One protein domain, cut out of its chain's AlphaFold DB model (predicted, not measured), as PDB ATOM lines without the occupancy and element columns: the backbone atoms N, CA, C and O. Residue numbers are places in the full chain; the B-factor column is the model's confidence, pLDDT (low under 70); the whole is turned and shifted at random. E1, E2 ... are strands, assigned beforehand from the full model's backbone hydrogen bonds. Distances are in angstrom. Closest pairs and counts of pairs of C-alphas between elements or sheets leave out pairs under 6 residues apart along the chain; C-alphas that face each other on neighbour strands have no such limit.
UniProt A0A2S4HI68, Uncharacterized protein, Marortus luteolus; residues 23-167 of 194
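This is residues 23 to 167 of the 194 residues of an uncharacterized protein of Marortus luteolus (UniProt A0A2S4HI68). Two strongly twisted sheets of four strands each are packed face to face as a sandwich, E5, E2, E7, E8 over E6, E1, E9, E10. A slender hairpin of E3 and E4 leads away from the sandwich as an arm along the longest axis, its tip, residues 73 to 78, sticking out free. The printed part has 145 residues, with ten named strands, E1 to E10 in order along the chain, and no named helix; its class is all strand. The first sheet is all antiparallel and the second is mixed. The whole is compact, with a radius of gyration of the C-alphas of 16.5 A and spans of 55 by 44 by 27 A.

The all-antiparallel sheet runs E5, residues 87 to 92, E2, residues 55 to 64, E7, residues 105 to 117, and E8, residues 120 to 132. Within hydrogen-bond range are N 60 and O 89 between E5 and E2, 2.8 A, N 59 and O 112 between E2 and E7, 2.9 A, and N 113 and O 124 in the hairpin E7 and E8, 2.9 A. E8 bends by 58 degrees at residue 129. The mixed sheet runs E6, residues 97 to 103, E1, residues 35 to 41, E9, residues 137 to 145, and E10, residues 151 to 159. E6 and E1 are antiparallel, with N 100 and O 38 within hydrogen-bond range at 2.8 A. E1 and E9 are parallel, their directions 25 degrees apart, with N 39 and O 138 within hydrogen-bond range at 2.8 A. In the hairpin E9 and E10, N 141 and O 155 are within hydrogen-bond range at 2.9 A. In the sandwich, the parts that face each other are 8.5 A centre to centre, and the strands of the one sheet stand at 22 degrees to those of the other. The closest C-alphas of E7 and E9, those of Gly 112 and Val 142, are 6.0 A apart. E3, residues 69 to 74, and E4, residues 77 to 82, form a hairpin with N 72 and O 79 within hydrogen-bond range at 2.8 A; both are apart from E7, for instance.

E1 begins at C-alpha 35 (26.662, -11.727, -0.041) and is 18.9 A long. E7 spans 38.0 A, E8 36.4 A and E2 29.0 A; E9 spans 25.5 A and E10 26.0 A, ending at C-alpha 159 (24.186, -10.299, 14.538). E3, E4, E5 and E6 are shorter.

The C-alphas farthest apart, those of Ile 75 and Asp 162, are 55.0 A from each other. The printed part has no cut. The link E1 to E2, 13 residues, is long; the other links are tight. The mean pLDDT of the printed part is 73.9, and 53 residues are under 70, among them 46 to 55 and 65 to 82.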
ATOM      1  N   PRO A  23       9.128   2.731  -4.298       68.81
ATOM      2  CA  PRO A  23       9.977   2.300  -5.398       68.81
ATOM      3  C   PRO A  23      10.373   0.835  -5.210       68.81
ATOM      4  O   PRO A  23      10.615   0.390  -4.080       68.81
ATOM      5  N   GLU A  24      10.429   0.078  -6.302       74.06
ATOM      6  CA  GLU A  24      10.878  -1.308  -6.229       74.06
ATOM      7  C   GLU A  24      12.324  -1.366  -5.717       74.06
ATOM      8  O   GLU A  24      13.183  -0.581  -6.117       74.06
ATOM      9  N   SER A  25      12.591  -2.288  -4.790       75.38
ATOM     10  CA  SER A  25      13.955  -2.522  -4.310       75.38
ATOM     11  C   SER A  25      14.761  -3.209  -5.404       75.38
ATOM     12  O   SER A  25      14.368  -4.283  -5.862       75.38
ATOM     13  N   ARG A  26      15.918  -2.648  -5.756       77.50
ATOM     14  CA  ARG A  26      16.917  -3.325  -6.582       77.50
ATOM     15  C   ARG A  26      17.867  -4.099  -5.680       77.50
ATOM     16  O   ARG A  26      18.739  -3.528  -5.041       77.50
ATOM     17  N   TYR A  27      17.717  -5.409  -5.606       72.69
ATOM     18  CA  TYR A  27      18.662  -6.227  -4.850       72.69
ATOM     19  C   TYR A  27      20.010  -6.311  -5.567       72.69
ATOM     20  O   TYR A  27      20.066  -6.124  -6.778       72.69
ATOM     21  N   LEU A  28      21.081  -6.585  -4.813       70.75
ATOM     22  CA  LEU A  28      22.396  -6.849  -5.400       70.75
ATOM     23  C   LEU A  28      22.260  -7.912  -6.493       70.75
ATOM     24  O   LEU A  28      21.756  -9.004  -6.225       70.75
ATOM     25  N   GLU A  29      22.699  -7.565  -7.700       59.19
ATOM     26  CA  GLU A  29      22.762  -8.489  -8.829       59.19
ATOM     27  C   GLU A  29      23.774  -9.616  -8.559       59.19
ATOM     28  O   GLU A  29      24.698  -9.472  -7.750       59.19
ATOM     29  N   ASP A  30      23.626 -10.734  -9.276       53.19
ATOM     30  CA  ASP A  30      24.423 -11.968  -9.136       53.19
ATOM     31  C   ASP A  30      25.945 -11.789  -9.336       53.19
ATOM     32  O   ASP A  30      26.727 -12.717  -9.116       53.19
ATOM     33  N   ASN A  31      26.396 -10.590  -9.715       53.84
ATOM     34  CA  ASN A  31      27.808 -10.237  -9.858       53.84
ATOM     35  C   ASN A  31      28.585 -10.341  -8.533       53.84
ATOM     36  O   ASN A  31      29.794 -10.593  -8.538       53.84
ATOM     37  N   PHE A  32      27.907 -10.234  -7.386       63.41
ATOM     38  CA  PHE A  32      28.521 -10.502  -6.088       63.41
ATOM     39  C   PHE A  32      28.430 -11.990  -5.747       63.41
ATOM     40  O   PHE A  32      27.457 -12.460  -5.159       63.41
ATOM     41  N   LYS A  33      29.504 -12.733  -6.055       66.19
ATOM     42  CA  LYS A  33      29.636 -14.179  -5.766       66.19
ATOM     43  C   LYS A  33      29.391 -14.549  -4.296       66.19
ATOM     44  O   LYS A  33      29.112 -15.708  -4.001       66.19
ATOM     45  N   LYS A  34      29.542 -13.591  -3.375       82.25
ATOM     46  CA  LYS A  34      29.281 -13.752  -1.943       82.25
ATOM     47  C   LYS A  34      28.567 -12.521  -1.393       82.25
ATOM     48  O   LYS A  34      29.014 -11.393  -1.589       82.25
ATOM     49  N   SER A  35      27.485 -12.761  -0.663       86.25
ATOM     50  CA  SER A  35      26.662 -11.727  -0.041       86.25
ATOM     51  C   SER A  35      26.235 -12.145   1.359       86.25
ATOM     52  O   SER A  35      26.042 -13.336   1.608       86.25
ATOM     53  N   VAL A  36      25.996 -11.173   2.230       88.31
ATOM     54  CA  VAL A  36      25.432 -11.362   3.570       88.31
ATOM     55  C   VAL A  36      24.031 -10.764   3.647       88.31
ATOM     56  O   VAL A  36      23.700  -9.835   2.909       88.31
ATOM     57  N   SER A  37      23.195 -11.289   4.537       89.25
ATOM     58  CA  SER A  37      21.839 -10.776   4.739       89.25
ATOM     59  C   SER A  37      21.864  -9.426   5.453       89.25
ATOM     60  O   SER A  37      22.606  -9.238   6.420       89.25
ATOM     61  N   VAL A  38      21.001  -8.510   5.015       89.50
ATOM     62  CA  VAL A  38      20.741  -7.246   5.709       89.50
ATOM     63  C   VAL A  38      19.246  -7.011   5.862       89.50
ATOM     64  O   VAL A  38      18.468  -7.307   4.958       89.50
ATOM     65  N   THR A  39      18.841  -6.461   7.000       91.19
ATOM     66  CA  THR A  39      17.477  -5.975   7.222       91.19
ATOM     67  C   THR A  39      17.505  -4.460   7.311       91.19
ATOM     68  O   THR A  39      18.188  -3.918   8.177       91.19
ATOM     69  N   LEU A  40      16.762  -3.774   6.443       90.69
ATOM     70  CA  LEU A  40      16.467  -2.354   6.616       90.69
ATOM     71  C   LEU A  40      15.215  -2.228   7.483       90.69
ATOM     72  O   LEU A  40      14.165  -2.734   7.099       90.69
ATOM     73  N   ASN A  41      15.326  -1.542   8.616       89.50
ATOM     74  CA  ASN A  41      14.246  -1.279   9.564       89.50
ATOM     75  C   ASN A  41      13.992   0.228   9.661       89.50
ATOM     76  O   ASN A  41      14.917   1.006   9.862       89.50
ATOM     77  N   ALA A  42      12.731   0.645   9.574       86.50
ATOM     78  CA  ALA A  42      12.322   2.042   9.689       86.50
ATOM     79  C   ALA A  42      11.108   2.170  10.633       86.50
ATOM     80  O   ALA A  42       9.987   2.447  10.194       86.50
ATOM     81  N   PRO A  43      11.292   1.919  11.946       77.75
ATOM     82  CA  PRO A  43      10.189   1.665  12.878       77.75
ATOM     83  C   PRO A  43       9.276   2.872  13.113       77.75
ATOM     84  O   PRO A  43       8.100   2.701  13.434       77.75
ATOM     85  N   ASN A  44       9.798   4.089  12.965       75.12
ATOM     86  CA  ASN A  44       9.077   5.332  13.236       75.12
ATOM     87  C   ASN A  44       8.941   6.241  12.005       75.12
ATOM     88  O   ASN A  44       8.608   7.417  12.157       75.12
ATOM     89  N   LEU A  45       9.156   5.696  10.803       72.19
ATOM     90  CA  LEU A  45       9.052   6.430   9.545       72.19
ATOM     91  C   LEU A  45       7.664   7.071   9.417       72.19
ATOM     92  O   LEU A  45       6.659   6.375   9.243       72.19
ATOM     93  N   SER A  46       7.590   8.403   9.502       61.41
ATOM     94  CA  SER A  46       6.349   9.193   9.451       61.41
ATOM     95  C   SER A  46       5.285   8.818  10.506       61.41
ATOM     96  O   SER A  46       4.076   8.929  10.259       61.41
ATOM     97  N   ALA A  47       5.712   8.351  11.686       53.72
ATOM     98  CA  ALA A  47       4.814   7.875  12.742       53.72
ATOM     99  C   ALA A  47       4.216   8.979  13.636       53.72
ATOM    100  O   ALA A  47       3.221   8.697  14.299       53.72
ATOM    101  N   LEU A  48       4.763  10.207  13.672       50.72
ATOM    102  CA  LEU A  48       4.371  11.152  14.729       50.72
ATOM    103  C   LEU A  48       3.410  12.289  14.355       50.72
ATOM    104  O   LEU A  48       2.537  12.553  15.169       50.72
ATOM    105  N   HIS A  49       3.459  12.954  13.193       45.59
ATOM    106  CA  HIS A  49       2.594  14.134  12.993       45.59
ATOM    107  C   HIS A  49       2.200  14.417  11.525       45.59
ATOM    108  O   HIS A  49       3.069  14.608  10.680       45.59
ATOM    109  N   LYS A  50       0.878  14.582  11.294       45.41
ATOM    110  CA  LYS A  50       0.177  15.224  10.142       45.41
ATOM    111  C   LYS A  50      -0.126  14.340   8.890       45.41
ATOM    112  O   LYS A  50       0.410  13.244   8.796       45.41
ATOM    113  N   PRO A  51      -1.121  14.737   8.052       42.78
ATOM    114  CA  PRO A  51      -2.277  13.952   7.557       42.78
ATOM    115  C   PRO A  51      -1.936  12.734   6.669       42.78
ATOM    116  O   PRO A  51      -0.806  12.619   6.208       42.78
ATOM    117  N   PRO A  52      -2.912  11.840   6.374       50.19
ATOM    118  CA  PRO A  52      -2.732  10.568   5.641       50.19
ATOM    119  C   PRO A  52      -2.118  10.642   4.225       50.19
ATOM    120  O   PRO A  52      -1.987   9.609   3.581       50.19
ATOM    121  N   LEU A  53      -1.741  11.828   3.739       49.34
ATOM    122  CA  LEU A  53      -1.270  12.086   2.375       49.34
ATOM    123  C   LEU A  53       0.258  12.182   2.236       49.34
ATOM    124  O   LEU A  53       0.747  12.407   1.134       49.34
ATOM    125  N   ASN A  54       1.021  12.032   3.322       56.44
ATOM    126  CA  ASN A  54       2.482  12.071   3.246       56.44
ATOM    127  C   ASN A  54       3.050  10.669   2.987       56.44
ATOM    128  O   ASN A  54       2.844   9.750   3.783       56.44
ATOM    129  N   SER A  55       3.804  10.519   1.897       66.56
ATOM    130  CA  SER A  55       4.556   9.303   1.587       66.56
ATOM    131  C   SER A  55       5.950   9.406   2.203       66.56
ATOM    132  O   SER A  55       6.763  10.232   1.784       66.56
ATOM    133  N   GLY A  56       6.215   8.584   3.217       73.00
ATOM    134  CA  GLY A  56       7.545   8.411   3.794       73.00
ATOM    135  C   GLY A  56       8.207   7.148   3.264       73.00
ATOM    136  O   GLY A  56       7.589   6.079   3.279       73.00
ATOM    137  N   LEU A  57       9.456   7.276   2.826       83.94
ATOM    138  CA  LEU A  57      10.286   6.176   2.346       83.94
ATOM    139  C   LEU A  57      11.612   6.185   3.098       83.94
ATOM    140  O   LEU A  57      12.294   7.202   3.122       83.94
ATOM    141  N   ALA A  58      11.983   5.061   3.696       87.81
ATOM    142  CA  ALA A  58      13.352   4.816   4.117       87.81
ATOM    143  C   ALA A  58      14.090   4.106   2.985       87.81
ATOM    144  O   ALA A  58      13.502   3.300   2.259       87.81
ATOM    145  N   PHE A  59      15.375   4.399   2.840       89.50
ATOM    146  CA  PHE A  59      16.215   3.778   1.830       89.50
ATOM    147  C   PHE A  59      17.542   3.319   2.419       89.50
ATOM    148  O   PHE A  59      18.052   3.879   3.389       89.50
ATOM    149  N   LEU A  60      18.098   2.310   1.765       90.50
ATOM    150  CA  LEU A  60      19.456   1.829   1.920       90.50
ATOM    151  C   LEU A  60      20.015   1.599   0.521       90.50
ATOM    152  O   LEU A  60      19.546   0.722  -0.198       90.50
ATOM    153  N   LYS A  61      21.001   2.395   0.139       89.94
ATOM    154  CA  LYS A  61      21.748   2.267  -1.109       89.94
ATOM    155  C   LYS A  61      23.119   1.701  -0.791       89.94
ATOM    156  O   LYS A  61      23.730   2.097   0.196       89.94
ATOM    157  N   VAL A  62      23.584   0.786  -1.618       87.94
ATOM    158  CA  VAL A  62      24.847   0.071  -1.461       87.94
ATOM    159  C   VAL A  62      25.717   0.418  -2.652       87.94
ATOM    160  O   VAL A  62      25.247   0.357  -3.784       87.94
ATOM    161  N   TYR A  63      26.968   0.767  -2.397       81.94
ATOM    162  CA  TYR A  63      27.965   1.115  -3.400       81.94
ATOM    163  C   TYR A  63      29.169   0.185  -3.254       81.94
ATOM    164  O   TYR A  63      29.504  -0.243  -2.142       81.94
ATOM    165  N   ASP A  64      29.824  -0.112  -4.373       74.12
ATOM    166  CA  ASP A  64      31.175  -0.662  -4.335       74.12
ATOM    167  C   ASP A  64      32.119   0.432  -3.823       74.12
ATOM    168  O   ASP A  64      32.048   1.576  -4.269       74.12
ATOM    169  N   PHE A  65      32.994   0.093  -2.876       68.62
ATOM    170  CA  PHE A  65      33.975   1.028  -2.330       68.62
ATOM    171  C   PHE A  65      34.862   1.650  -3.421       68.62
ATOM    172  O   PHE A  65      35.221   2.822  -3.325       68.62
ATOM    173  N   ASN A  66      35.195   0.885  -4.463       67.19
ATOM    174  CA  ASN A  66      36.084   1.347  -5.529       67.19
ATOM    175  C   ASN A  66      35.394   2.274  -6.543       67.19
ATOM    176  O   ASN A  66      36.084   2.894  -7.347       67.19
ATOM    177  N   ASP A  67      34.062   2.358  -6.513       69.12
ATOM    178  CA  ASP A  67      33.258   3.009  -7.549       69.12
ATOM    179  C   ASP A  67      32.131   3.851  -6.936       69.12
ATOM    180  O   ASP A  67      31.001   3.853  -7.398       69.12
ATOM    181  N   VAL A  68      32.400   4.547  -5.827       65.94
ATOM    182  CA  VAL A  68      31.399   5.440  -5.208       65.94
ATOM    183  C   VAL A  68      31.233   6.733  -6.023       65.94
ATOM    184  O   VAL A  68      30.139   7.303  -6.065       65.94
ATOM    185  N   CYS A  69      32.304   7.186  -6.684       68.31
ATOM    186  CA  CYS A  69      32.310   8.359  -7.556       68.31
ATOM    187  C   CYS A  69      32.685   7.971  -8.987       68.31
ATOM    188  O   CYS A  69      33.833   7.640  -9.274       68.31
ATOM    189  N   GLU A  70      31.724   8.105  -9.893       62.28
ATOM    190  CA  GLU A  70      31.906   7.928 -11.322       62.28
ATOM    191  C   GLU A  70      32.461   9.218 -11.940       62.28
ATOM    192  O   GLU A  70      31.962  10.328 -11.711       62.28
ATOM    193  N   LYS A  71      33.489   9.076 -12.773       63.91
ATOM    194  CA  LYS A  71      34.040  10.175 -13.562       63.91
ATOM    195  C   LYS A  71      33.217  10.355 -14.839       63.91
ATOM    196  O   LYS A  71      33.227   9.484 -15.706       63.91
ATOM    197  N   ARG A  72      32.549  11.500 -15.005       57.22
ATOM    198  CA  ARG A  72      31.822  11.849 -16.235       57.22
ATOM    199  C   ARG A  72      32.479  13.004 -16.971       57.22
ATOM    200  O   ARG A  72      32.750  14.060 -16.408       57.22
ATOM    201  N   SER A  73      32.667  12.819 -18.274       53.12
ATOM    202  CA  SER A  73      33.024  13.919 -19.162       53.12
ATOM    203  C   SER A  73      31.774  14.751 -19.447       53.12
ATOM    204  O   SER A  73      30.767  14.236 -19.935       53.12
ATOM    205  N   THR A  74      31.826  16.033 -19.105       59.69
ATOM    206  CA  THR A  74      30.804  17.023 -19.450       59.69
ATOM    207  C   THR A  74      31.378  18.015 -20.457       59.69
ATOM    208  O   THR A  74      32.590  18.112 -20.639       59.69
ATOM    209  N   ILE A  75      30.511  18.811 -21.087       52.72
ATOM    210  CA  ILE A  75      30.929  19.901 -21.985       52.72
ATOM    211  C   ILE A  75      31.785  20.981 -21.291       52.72
ATOM    212  O   ILE A  75      32.397  21.791 -21.979       52.72
ATOM    213  N   PHE A  76      31.840  20.990 -19.953       60.28
ATOM    214  CA  PHE A  76      32.614  21.936 -19.141       60.28
ATOM    215  C   PHE A  76      33.877  21.317 -18.516       60.28
ATOM    216  O   PHE A  76      34.574  21.997 -17.771       60.28
ATOM    217  N   GLY A  77      34.190  20.053 -18.820       62.34
ATOM    218  CA  GLY A  77      35.331  19.333 -18.251       62.34
ATOM    219  C   GLY A  77      34.936  18.035 -17.553       62.34
ATOM    220  O   GLY A  77      33.826  17.518 -17.717       62.34
ATOM    221  N   GLU A  78      35.874  17.476 -16.796       55.31
ATOM    222  CA  GLU A  78      35.655  16.260 -16.015       55.31
ATOM    223  C   GLU A  78      34.918  16.611 -14.721       55.31
ATOM    224  O   GLU A  78      35.392  17.429 -13.942       55.31
ATOM    225  N   ALA A  79      33.761  15.992 -14.498       57.84
ATOM    226  CA  ALA A  79      32.998  16.133 -13.266       57.84
ATOM    227  C   ALA A  79      32.835  14.762 -12.616       57.84
ATOM    228  O   ALA A  79      32.562  13.765 -13.291       57.84
ATOM    229  N   TYR A  80      32.983  14.709 -11.299       60.97
ATOM    230  CA  TYR A  80      32.716  13.499 -10.540       60.97
ATOM    231  C   TYR A  80      31.257  13.514 -10.093       60.97
ATOM    232  O   TYR A  80      30.744  14.509  -9.587       60.97
ATOM    233  N   LYS A  81      30.556  12.406 -10.312       66.12
ATOM    234  CA  LYS A  81      29.179  12.213  -9.862       66.12
ATOM    235  C   LYS A  81      29.135  10.968  -8.997       66.12
ATOM    236  O   LYS A  81      29.885  10.031  -9.223       66.12
ATOM    237  N   GLN A  82      28.233  10.940  -8.026       66.81
ATOM    238  CA  GLN A  82      27.910   9.696  -7.342       66.81
ATOM    239  C   GLN A  82      27.526   8.622  -8.369       66.81
ATOM    240  O   GLN A  82      26.665   8.871  -9.220       66.81
ATOM    241  N   ALA A  83      28.187   7.470  -8.283       71.94
ATOM    242  CA  ALA A  83      27.911   6.329  -9.140       71.94
ATOM    243  C   ALA A  83      26.529   5.738  -8.849       71.94
ATOM    244  O   ALA A  83      25.917   6.005  -7.809       71.94
ATOM    245  N   ASP A  84      26.037   4.902  -9.757       78.94
ATOM    246  CA  ASP A  84      24.795   4.183  -9.519       78.94
ATOM    247  C   ASP A  84      25.014   3.098  -8.445       78.94
ATOM    248  O   ASP A  84      25.960   2.314  -8.530       78.94
ATOM    249  N   PRO A  85      24.150   3.012  -7.420       84.00
ATOM    250  CA  PRO A  85      24.329   2.043  -6.346       84.00
ATOM    251  C   PRO A  85      24.165   0.619  -6.862       84.00
ATOM    252  O   PRO A  85      23.166   0.296  -7.496       84.00
ATOM    253  N   VAL A  86      25.073  -0.279  -6.503       84.88
ATOM    254  CA  VAL A  86      25.001  -1.701  -6.865       84.88
ATOM    255  C   VAL A  86      23.785  -2.426  -6.268       84.88
ATOM    256  O   VAL A  86      23.399  -3.490  -6.746       84.88
ATOM    257  N   GLY A  87      23.158  -1.854  -5.235       86.38
ATOM    258  CA  GLY A  87      21.902  -2.337  -4.666       86.38
ATOM    259  C   GLY A  87      21.141  -1.236  -3.928       86.38
ATOM    260  O   GLY A  87      21.734  -0.342  -3.335       86.38
ATOM    261  N   GLU A  88      19.817  -1.304  -3.951       89.94
ATOM    262  CA  GLU A  88      18.900  -0.380  -3.298       89.94
ATOM    263  C   GLU A  88      17.752  -1.129  -2.613       89.94
ATOM    264  O   GLU A  88      17.045  -1.944  -3.207       89.94
ATOM    265  N   ILE A  89      17.520  -0.818  -1.345       89.38
ATOM    266  CA  ILE A  89      16.419  -1.360  -0.559       89.38
ATOM    267  C   ILE A  89      15.571  -0.185  -0.095       89.38
ATOM    268  O   ILE A  89      16.059   0.689   0.617       89.38
ATOM    269  N   TYR A  90      14.296  -0.188  -0.479       88.25
ATOM    270  CA  TYR A  90      13.316   0.799  -0.044       88.25
ATOM    271  C   TYR A  90      12.299   0.163   0.898       88.25
ATOM    272  O   TYR A  90      11.840  -0.962   0.679       88.25
ATOM    273  N   VAL A  91      11.945   0.901   1.945       86.31
ATOM    274  CA  VAL A  91      10.932   0.527   2.930       86.31
ATOM    275  C   VAL A  91       9.924   1.661   3.040       86.31
ATOM    276  O   VAL A  91      10.285   2.815   3.263       86.31
ATOM    277  N   SER A  92       8.647   1.322   2.887       82.44
ATOM    278  CA  SER A  92       7.541   2.257   3.060       82.44
ATOM    279  C   SER A  92       7.053   2.298   4.510       82.44
ATOM    280  O   SER A  92       7.373   1.433   5.330       82.44
ATOM    281  N   LYS A  93       6.173   3.259   4.810       74.56
ATOM    282  CA  LYS A  93       5.382   3.269   6.052       74.56
ATOM    283  C   LYS A  93       4.566   1.979   6.265       74.56
ATOM    284  O   LYS A  93       4.292   1.631   7.417       74.56
ATOM    285  N   ALA A  94       4.148   1.311   5.186       75.38
ATOM    286  CA  ALA A  94       3.330   0.102   5.252       75.38
ATOM    287  C   ALA A  94       4.165  -1.120   5.654       75.38
ATOM    288  O   ALA A  94       3.764  -1.857   6.551       75.38
ATOM    289  N   ASP A  95       5.343  -1.282   5.050       77.56
ATOM    290  CA  ASP A  95       6.177  -2.473   5.241       77.56
ATOM    291  C   ASP A  95       7.043  -2.370   6.502       77.56
ATOM    292  O   ASP A  95       7.217  -3.356   7.211       77.56
ATOM    293  N   ARG A  96       7.547  -1.162   6.820       81.12
ATOM    294  CA  ARG A  96       8.418  -0.809   7.970       81.12
ATOM    295  C   ARG A  96       9.736  -1.572   8.097       81.12
ATOM    296  O   ARG A  96      10.649  -1.066   8.749       81.12
ATOM    297  N   SER A  97       9.871  -2.734   7.476       87.69
ATOM    298  CA  SER A  97      11.127  -3.439   7.302       87.69
ATOM    299  C   SER A  97      11.178  -4.185   5.977       87.69
ATOM    300  O   SER A  97      10.152  -4.527   5.389       87.69
ATOM    301  N   LYS A  98      12.393  -4.437   5.489       89.06
ATOM    302  CA  LYS A  98      12.615  -5.285   4.319       89.06
ATOM    303  C   LYS A  98      13.970  -5.964   4.399       89.06
ATOM    304  O   LYS A  98      14.967  -5.354   4.785       89.06
ATOM    305  N   LEU A  99      13.992  -7.234   4.011       88.81
ATOM    306  CA  LEU A  99      15.218  -8.003   3.854       88.81
ATOM    307  C   LEU A  99      15.871  -7.674   2.515       88.81
ATOM    308  O   LEU A  99      15.185  -7.469   1.513       88.81
ATOM    309  N   GLY A 100      17.196  -7.688   2.503       87.94
ATOM    310  CA  GLY A 100      18.018  -7.624   1.310       87.94
ATOM    311  C   GLY A 100      19.403  -8.201   1.568       87.94
ATOM    312  O   GLY A 100      19.591  -9.029   2.464       87.94
ATOM    313  N   LYS A 101      20.374  -7.787   0.757       88.31
ATOM    314  CA  LYS A 101      21.737  -8.320   0.784       88.31
ATOM    315  C   LYS A 101      22.770  -7.193   0.756       88.31
ATOM    316  O   LYS A 101      22.517  -6.156   0.149       88.31
ATOM    317  N   LEU A 102      23.920  -7.424   1.385       86.50
ATOM    318  CA  LEU A 102      25.144  -6.626   1.255       86.50
ATOM    319  C   LEU A 102      26.248  -7.493   0.638       86.50
ATOM    320  O   LEU A 102      26.268  -8.702   0.895       86.50
ATOM    321  N   PRO A 103      27.169  -6.925  -0.155       86.19
ATOM    322  CA  PRO A 103      28.310  -7.681  -0.636       86.19
ATOM    323  C   PRO A 103      29.254  -8.003   0.526       86.19
ATOM    324  O   PRO A 103      29.282  -7.283   1.526       86.19
ATOM    325  N   LEU A 104      29.977  -9.117   0.416       85.25
ATOM    326  CA  LEU A 104      30.984  -9.509   1.401       85.25
ATOM    327  C   LEU A 104      32.258  -8.652   1.254       85.25
ATOM    328  O   LEU A 104      32.756  -8.510   0.140       85.25
ATOM    329  N   GLY A 105      32.821  -8.163   2.362       81.00
ATOM    330  CA  GLY A 105      34.037  -7.346   2.390       81.00
ATOM    331  C   GLY A 105      33.753  -5.875   2.692       81.00
ATOM    332  O   GLY A 105      32.785  -5.543   3.373       81.00
ATOM    333  N   LEU A 106      34.620  -4.975   2.227       79.62
ATOM    334  CA  LEU A 106      34.465  -3.539   2.461       79.62
ATOM    335  C   LEU A 106      33.306  -2.974   1.631       79.62
ATOM    336  O   LEU A 106      33.295  -3.117   0.410       79.62
ATOM    337  N   VAL A 107      32.352  -2.311   2.286       78.81
ATOM    338  CA  VAL A 107      31.166  -1.742   1.632       78.81
ATOM    339  C   VAL A 107      30.967  -0.286   2.009       78.81
ATOM    340  O   VAL A 107      31.284   0.126   3.129       78.81
ATOM    341  N   VAL A 108      30.386   0.479   1.085       83.56
ATOM    342  CA  VAL A 108      29.875   1.823   1.355       83.56
ATOM    343  C   VAL A 108      28.366   1.792   1.213       83.56
ATOM    344  O   VAL A 108      27.830   1.307   0.220       83.56
ATOM    345  N   ILE A 109      27.662   2.311   2.210       85.69
ATOM    346  CA  ILE A 109      26.210   2.423   2.175       85.69
ATOM    347  C   ILE A 109      25.776   3.871   2.368       85.69
ATOM    348  O   ILE A 109      26.433   4.640   3.063       85.69
ATOM    349  N   SER A 110      24.631   4.219   1.790       86.81
ATOM    350  CA  SER A 110      23.875   5.427   2.107       86.81
ATOM    351  C   SER A 110      22.517   5.013   2.647       86.81
ATOM    352  O   SER A 110      21.766   4.322   1.962       86.81
ATOM    353  N   ALA A 111      22.200   5.404   3.875       86.38
ATOM    354  CA  ALA A 111      20.943   5.063   4.521       86.38
ATOM    355  C   ALA A 111      20.265   6.312   5.071       86.38
ATOM    356  O   ALA A 111      20.922   7.231   5.563       86.38
ATOM    357  N   GLY A 112      18.940   6.347   4.995       85.50
ATOM    358  CA  GLY A 112      18.182   7.507   5.432       85.50
ATOM    359  C   GLY A 112      16.718   7.431   5.040       85.50
ATOM    360  O   GLY A 112      16.176   6.346   4.820       85.50
ATOM    361  N   PHE A 113      16.066   8.588   4.985       82.19
ATOM    362  CA  PHE A 113      14.660   8.691   4.627       82.19
ATOM    363  C   PHE A 113      14.381   9.890   3.728       82.19
ATOM    364  O   PHE A 113      15.080  10.899   3.757       82.19
ATOM    365  N   ASP A 114      13.309   9.792   2.958       80.62
ATOM    366  CA  ASP A 114      12.733  10.881   2.189       80.62
ATOM    367  C   ASP A 114      11.219  10.871   2.412       80.62
ATOM    368  O   ASP A 114      10.518   9.904   2.099       80.62
ATOM    369  N   VAL A 115      10.723  11.930   3.039       76.00
ATOM    370  CA  VAL A 115       9.308  12.131   3.325       76.00
ATOM    371  C   VAL A 115       8.824  13.292   2.479       76.00
ATOM    372  O   VAL A 115       9.294  14.424   2.616       76.00
ATOM    373  N   HIS A 116       7.839  13.001   1.641       69.81
ATOM    374  CA  HIS A 116       7.197  13.973   0.771       69.81
ATOM    375  C   HIS A 116       5.768  14.214   1.228       69.81
ATOM    376  O   HIS A 116       5.025  13.277   1.530       69.81
ATOM    377  N   GLY A 117       5.388  15.483   1.258       65.31
ATOM    378  CA  GLY A 117       4.035  15.943   1.506       65.31
ATOM    379  C   GLY A 117       3.720  17.174   0.670       65.31
ATOM    380  O   GLY A 117       4.597  17.792   0.063       65.31
ATOM    381  N   VAL A 118       2.449  17.570   0.652       60.22
ATOM    382  CA  VAL A 118       2.022  18.794  -0.038       60.22
ATOM    383  C   VAL A 118       2.763  19.993   0.565       60.22
ATOM    384  O   VAL A 118       2.587  20.313   1.739       60.22
ATOM    385  N   GLY A 119       3.631  20.629  -0.228       58.12
ATOM    386  CA  GLY A 119       4.403  21.810   0.176       58.12
ATOM    387  C   GLY A 119       5.536  21.555   1.177       58.12
ATOM    388  O   GLY A 119       6.128  22.517   1.657       58.12
ATOM    389  N   THR A 120       5.855  20.298   1.507       64.94
ATOM    390  CA  THR A 120       6.955  19.968   2.430       64.94
ATOM    391  C   THR A 120       7.716  18.734   1.963       64.94
ATOM    392  O   THR A 120       7.127  17.694   1.681       64.94
ATOM    393  N   ARG A 121       9.046  18.835   1.906       70.69
ATOM    394  CA  ARG A 121       9.939  17.697   1.677       70.69
ATOM    395  C   ARG A 121      10.974  17.653   2.781       70.69
ATOM    396  O   ARG A 121      11.532  18.681   3.153       70.69
ATOM    397  N   MET A 122      11.197  16.466   3.322       72.81
ATOM    398  CA  MET A 122      12.101  16.254   4.442       72.81
ATOM    399  C   MET A 122      12.942  15.038   4.119       72.81
ATOM    400  O   MET A 122      12.422  13.926   4.055       72.81
ATOM    401  N   LYS A 123      14.231  15.268   3.902       77.56
ATOM    402  CA  LYS A 123      15.178  14.234   3.516       77.56
ATOM    403  C   LYS A 123      16.299  14.164   4.545       77.56
ATOM    404  O   LYS A 123      16.754  15.192   5.036       77.56
ATOM    405  N   CYS A 124      16.736  12.948   4.827       76.69
ATOM    406  CA  CYS A 124      18.010  12.650   5.452       76.69
ATOM    407  C   CYS A 124      18.709  11.549   4.654       76.69
ATOM    408  O   CYS A 124      18.083  10.550   4.305       76.69
ATOM    409  N   ASP A 125      20.013  11.689   4.465       76.12
ATOM    410  CA  ASP A 125      20.951  10.640   4.087       76.12
ATOM    411  C   ASP A 125      22.189  10.684   4.982       76.12
ATOM    412  O   ASP A 125      22.741  11.743   5.275       76.12
ATOM    413  N   ARG A 126      22.663   9.504   5.378       77.81
ATOM    414  CA  ARG A 126      23.953   9.312   6.039       77.81
ATOM    415  C   ARG A 126      24.736   8.224   5.321       77.81
ATOM    416  O   ARG A 126      24.164   7.213   4.913       77.81
ATOM    417  N   TYR A 127      26.038   8.440   5.182       79.44
ATOM    418  CA  TYR A 127      26.953   7.495   4.554       79.44
ATOM    419  C   TYR A 127      27.755   6.750   5.611       79.44
ATOM    420  O   TYR A 127      28.194   7.342   6.595       79.44
ATOM    421  N   PHE A 128      27.954   5.455   5.388       77.56
ATOM    422  CA  PHE A 128      28.734   4.598   6.271       77.56
ATOM    423  C   PHE A 128      29.649   3.702   5.455       77.56
ATOM    424  O   PHE A 128      29.261   3.203   4.400       77.56
ATOM    425  N   GLN A 129      30.840   3.462   5.992       80.69
ATOM    426  CA  GLN A 129      31.792   2.496   5.474       80.69
ATOM    427  C   GLN A 129      32.093   1.481   6.570       80.69
ATOM    428  O   GLN A 129      32.420   1.860   7.694       80.69
ATOM    429  N   PHE A 130      31.978   0.197   6.247       74.44
ATOM    430  CA  PHE A 130      32.334  -0.886   7.159       74.44
ATOM    431  C   PHE A 130      32.629  -2.170   6.384       74.44
ATOM    432  O   PHE A 130      32.343  -2.276   5.193       74.44
ATOM    433  N   GLU A 131      33.232  -3.142   7.061       82.69
ATOM    434  CA  GLU A 131      33.552  -4.449   6.493       82.69
ATOM    435  C   GLU A 131      32.502  -5.478   6.921       82.69
ATOM    436  O   GLU A 131      32.275  -5.694   8.115       82.69
ATOM    437  N   THR A 132      31.857  -6.115   5.948       84.38
ATOM    438  CA  THR A 132      30.923  -7.217   6.175       84.38
ATOM    439  C   THR A 132      31.669  -8.545   6.288       84.38
ATOM    440  O   THR A 132      32.650  -8.801   5.587       84.38
ATOM    441  N   ARG A 133      31.192  -9.425   7.171       84.94
ATOM    442  CA  ARG A 133      31.837 -10.705   7.486       84.94
ATOM    443  C   ARG A 133      30.919 -11.881   7.207       84.94
ATOM    444  O   ARG A 133      29.706 -11.803   7.403       84.94
ATOM    445  N   GLU A 134      31.513 -12.998   6.792       81.69
ATOM    446  CA  GLU A 134      30.774 -14.242   6.584       81.69
ATOM    447  C   GLU A 134      30.140 -14.691   7.910       81.69
ATOM    448  O   GLU A 134      30.734 -14.536   8.976       81.69
ATOM    449  N   ASN A 135      28.932 -15.262   7.841       82.38
ATOM    450  CA  ASN A 135      28.137 -15.737   8.988       82.38
ATOM    451  C   ASN A 135      27.552 -14.652   9.910       82.38
ATOM    452  O   ASN A 135      26.980 -14.990  10.949       82.38
ATOM    453  N   PHE A 136      27.634 -13.376   9.526       83.81
ATOM    454  CA  PHE A 136      26.924 -12.292  10.199       83.81
ATOM    455  C   PHE A 136      25.706 -11.843   9.391       83.81
ATOM    456  O   PHE A 136      25.689 -11.879   8.161       83.81
ATOM    457  N   THR A 137      24.670 -11.414  10.104       86.12
ATOM    458  CA  THR A 137      23.521 -10.703   9.534       86.12
ATOM    459  C   THR A 137      23.545  -9.268  10.023       86.12
ATOM    460  O   THR A 137      23.805  -9.022  11.198       86.12
ATOM    461  N   TYR A 138      23.249  -8.324   9.140       87.69
ATOM    462  CA  TYR A 138      23.271  -6.905   9.467       87.69
ATOM    463  C   TYR A 138      21.854  -6.361   9.619       87.69
ATOM    464  O   TYR A 138      20.929  -6.749   8.905       87.69
ATOM    465  N   GLU A 139      21.672  -5.443  10.554       89.56
ATOM    466  CA  GLU A 139      20.430  -4.707  10.742       89.56
ATOM    467  C   GLU A 139      20.738  -3.217  10.678       89.56
ATOM    468  O   GLU A 139      21.531  -2.704  11.469       89.56
ATOM    469  N   ILE A 140      20.120  -2.541   9.717       88.50
ATOM    470  CA  ILE A 140      20.257  -1.106   9.504       88.50
ATOM    471  C   ILE A 140      18.938  -0.472   9.900       88.50
ATOM    472  O   ILE A 140      17.915  -0.671   9.250       88.50
ATOM    473  N   GLU A 141      18.961   0.276  10.993       88.50
ATOM    474  CA  GLU A 141      17.781   0.905  11.561       88.50
ATOM    475  C   GLU A 141      17.822   2.408  11.300       88.50
ATOM    476  O   GLU A 141      18.720   3.098  11.776       88.50
ATOM    477  N   VAL A 142      16.842   2.914  10.553       85.31
ATOM    478  CA  VAL A 142      16.662   4.335  10.258       85.31
ATOM    479  C   VAL A 142      15.549   4.885  11.139       85.31
ATOM    480  O   VAL A 142      14.391   4.475  11.048       85.31
ATOM    481  N   LYS A 143      15.905   5.847  11.985       79.81
ATOM    482  CA  LYS A 143      15.003   6.547  12.890       79.81
ATOM    483  C   LYS A 143      14.882   8.014  12.516       79.81
ATOM    484  O   LYS A 143      15.865   8.755  12.486       79.81
ATOM    485  N   GLU A 144      13.646   8.444  12.322       72.00
ATOM    486  CA  GLU A 144      13.285   9.855  12.211       72.00
ATOM    487  C   GLU A 144      13.151  10.457  13.621       72.00
ATOM    488  O   GLU A 144      12.361   9.964  14.424       72.00
ATOM    489  N   SER A 145      13.904  11.503  13.961       65.00
ATOM    490  CA  SER A 145      13.796  12.186  15.258       65.00
ATOM    491  C   SER A 145      13.462  13.661  15.052       65.00
ATOM    492  O   SER A 145      14.056  14.339  14.217       65.00
ATOM    493  N   ARG A 146      12.458  14.161  15.784       60.00
ATOM    494  CA  ARG A 146      12.025  15.566  15.711       60.00
ATOM    495  C   ARG A 146      11.606  16.120  17.072       60.00
ATOM    496  O   ARG A 146      10.411  16.299  17.303       60.00
ATOM    497  N   PRO A 147      12.546  16.419  17.984       44.94
ATOM    498  CA  PRO A 147      12.204  17.199  19.163       44.94
ATOM    499  C   PRO A 147      12.007  18.677  18.783       44.94
ATOM    500  O   PRO A 147      11.033  19.274  19.215       44.94
ATOM    501  N   PHE A 148      12.874  19.239  17.923       42.47
ATOM    502  CA  PHE A 148      12.842  20.657  17.493       42.47
ATOM    503  C   PHE A 148      13.515  20.920  16.127       42.47
ATOM    504  O   PHE A 148      13.170  21.881  15.445       42.47
ATOM    505  N   VAL A 149      14.435  20.045  15.702       54.69
ATOM    506  CA  VAL A 149      15.121  20.043  14.396       54.69
ATOM    507  C   VAL A 149      14.929  18.659  13.777       54.69
ATOM    508  O   VAL A 149      14.835  17.673  14.514       54.69
ATOM    509  N   VAL A 150      14.825  18.572  12.449       57.44
ATOM    510  CA  VAL A 150      14.784  17.279  11.753       57.44
ATOM    511  C   VAL A 150      16.145  16.620  11.914       57.44
ATOM    512  O   VAL A 150      17.120  17.085  11.337       57.44
ATOM    513  N   SER A 151      16.214  15.554  12.703       62.94
ATOM    514  CA  SER A 151      17.417  14.746  12.837       62.94
ATOM    515  C   SER A 151      17.135  13.298  12.480       62.94
ATOM    516  O   SER A 151      16.006  12.802  12.478       62.94
ATOM    517  N   CYS A 152      18.203  12.626  12.098       71.00
ATOM    518  CA  CYS A 152      18.158  11.312  11.512       71.00
ATOM    519  C   CYS A 152      19.184  10.460  12.223       71.00
ATOM    520  O   CYS A 152      20.364  10.804  12.279       71.00
ATOM    521  N   SER A 153      18.712   9.373  12.812       77.25
ATOM    522  CA  SER A 153      19.566   8.421  13.495       77.25
ATOM    523  C   SER A 153      19.585   7.149  12.674       77.25
ATOM    524  O   SER A 153      18.545   6.535  12.451       77.25
ATOM    525  N   VAL A 154      20.769   6.772  12.202       78.19
ATOM    526  CA  VAL A 154      20.990   5.481  11.560       78.19
ATOM    527  C   VAL A 154      21.862   4.647  12.488       78.19
ATOM    528  O   VAL A 154      22.912   5.107  12.934       78.19
ATOM    529  N   SER A 155      21.415   3.436  12.807       82.50
ATOM    530  CA  SER A 155      22.168   2.459  13.598       82.50
ATOM    531  C   SER A 155      22.453   1.229  12.751       82.50
ATOM    532  O   SER A 155      21.587   0.782  12.001       82.50
ATOM    533  N   ILE A 156      23.667   0.692  12.879       82.50
ATOM    534  CA  ILE A 156      24.112  -0.508  12.171       82.50
ATOM    535  C   ILE A 156      24.515  -1.528  13.224       82.50
ATOM    536  O   ILE A 156      25.493  -1.341  13.951       82.50
ATOM    537  N   LYS A 157      23.752  -2.612  13.297       84.06
ATOM    538  CA  LYS A 157      23.998  -3.718  14.220       84.06
ATOM    539  C   LYS A 157      24.431  -4.937  13.415       84.06
ATOM    540  O   LYS A 157      23.828  -5.233  12.384       84.06
ATOM    541  N   GLU A 158      25.436  -5.662  13.888       84.50
ATOM    542  CA  GLU A 158      25.722  -7.017  13.404       84.50
ATOM    543  C   GLU A 158      25.145  -8.035  14.370       84.50
ATOM    544  O   GLU A 158      25.148  -7.844  15.586       84.50
ATOM    545  N   ARG A 159      24.679  -9.144  13.813       81.69
ATOM    546  CA  ARG A 159      24.186 -10.299  14.538       81.69
ATOM    547  C   ARG A 159      24.998 -11.516  14.125       81.69
ATOM    548  O   ARG A 159      24.991 -11.884  12.948       81.69
ATOM    549  N   GLY A 160      25.692 -12.113  15.087       78.00
ATOM    550  CA  GLY A 160      26.451 -13.344  14.880       78.00
ATOM    551  C   GLY A 160      25.547 -14.570  14.745       78.00
ATOM    552  O   GLY A 160      24.346 -14.527  15.029       78.00
ATOM    553  N   ALA A 161      26.138 -15.698  14.341       69.31
ATOM    554  CA  ALA A 161      25.452 -16.991  14.258       69.31
ATOM    555  C   ALA A 161      24.937 -17.505  15.621       69.31
ATOM    556  O   ALA A 161      24.013 -18.313  15.671       69.31
ATOM    557  N   ASP A 162      25.496 -17.006  16.727       68.75
ATOM    558  CA  ASP A 162      25.033 -17.238  18.101       68.75
ATOM    559  C   ASP A 162      23.757 -16.445  18.453       68.75
ATOM    560  O   ASP A 162      23.226 -16.548  19.561       68.75
ATOM    561  N   GLY A 163      23.255 -15.646  17.508       63.19
ATOM    562  CA  GLY A 163      22.041 -14.859  17.635       63.19
ATOM    563  C   GLY A 163      22.205 -13.584  18.457       63.19
ATOM    564  O   GLY A 163      21.216 -12.855  18.581       63.19
ATOM    565  N   ARG A 164      23.405 -13.296  18.977       65.81
ATOM    566  CA  ARG A 164      23.698 -12.088  19.754       65.81
ATOM    567  C   ARG A 164      24.046 -10.933  18.824       65.81
ATOM    568  O   ARG A 164      24.717 -11.116  17.809       65.81
ATOM    569  N   TYR A 165      23.569  -9.746  19.180       60.31
ATOM    570  CA  TYR A 165      23.994  -8.519  18.526       60.31
ATOM    571  C   TYR A 165      25.326  -8.076  19.123       60.31
ATOM    572  O   TYR A 165      25.469  -8.086  20.348       60.31
ATOM    573  N   SER A 166      26.283  -7.701  18.280       61.69
ATOM    574  CA  SER A 166      27.439  -6.942  18.750       61.69
ATOM    575  C   SER A 166      27.067  -5.459  18.856       61.69
ATOM    576  O   SER A 166      26.110  -4.991  18.223       61.69
ATOM    577  N   ASP A 167      27.790  -4.733  19.708       54.84
ATOM    578  CA  ASP A 167      27.607  -3.296  19.873       54.84
ATOM    579  C   ASP A 167      27.780  -2.557  18.532       54.84
ATOM    580  O   ASP A 167      28.611  -2.923  17.704       54.84
TER     581      ASP A 167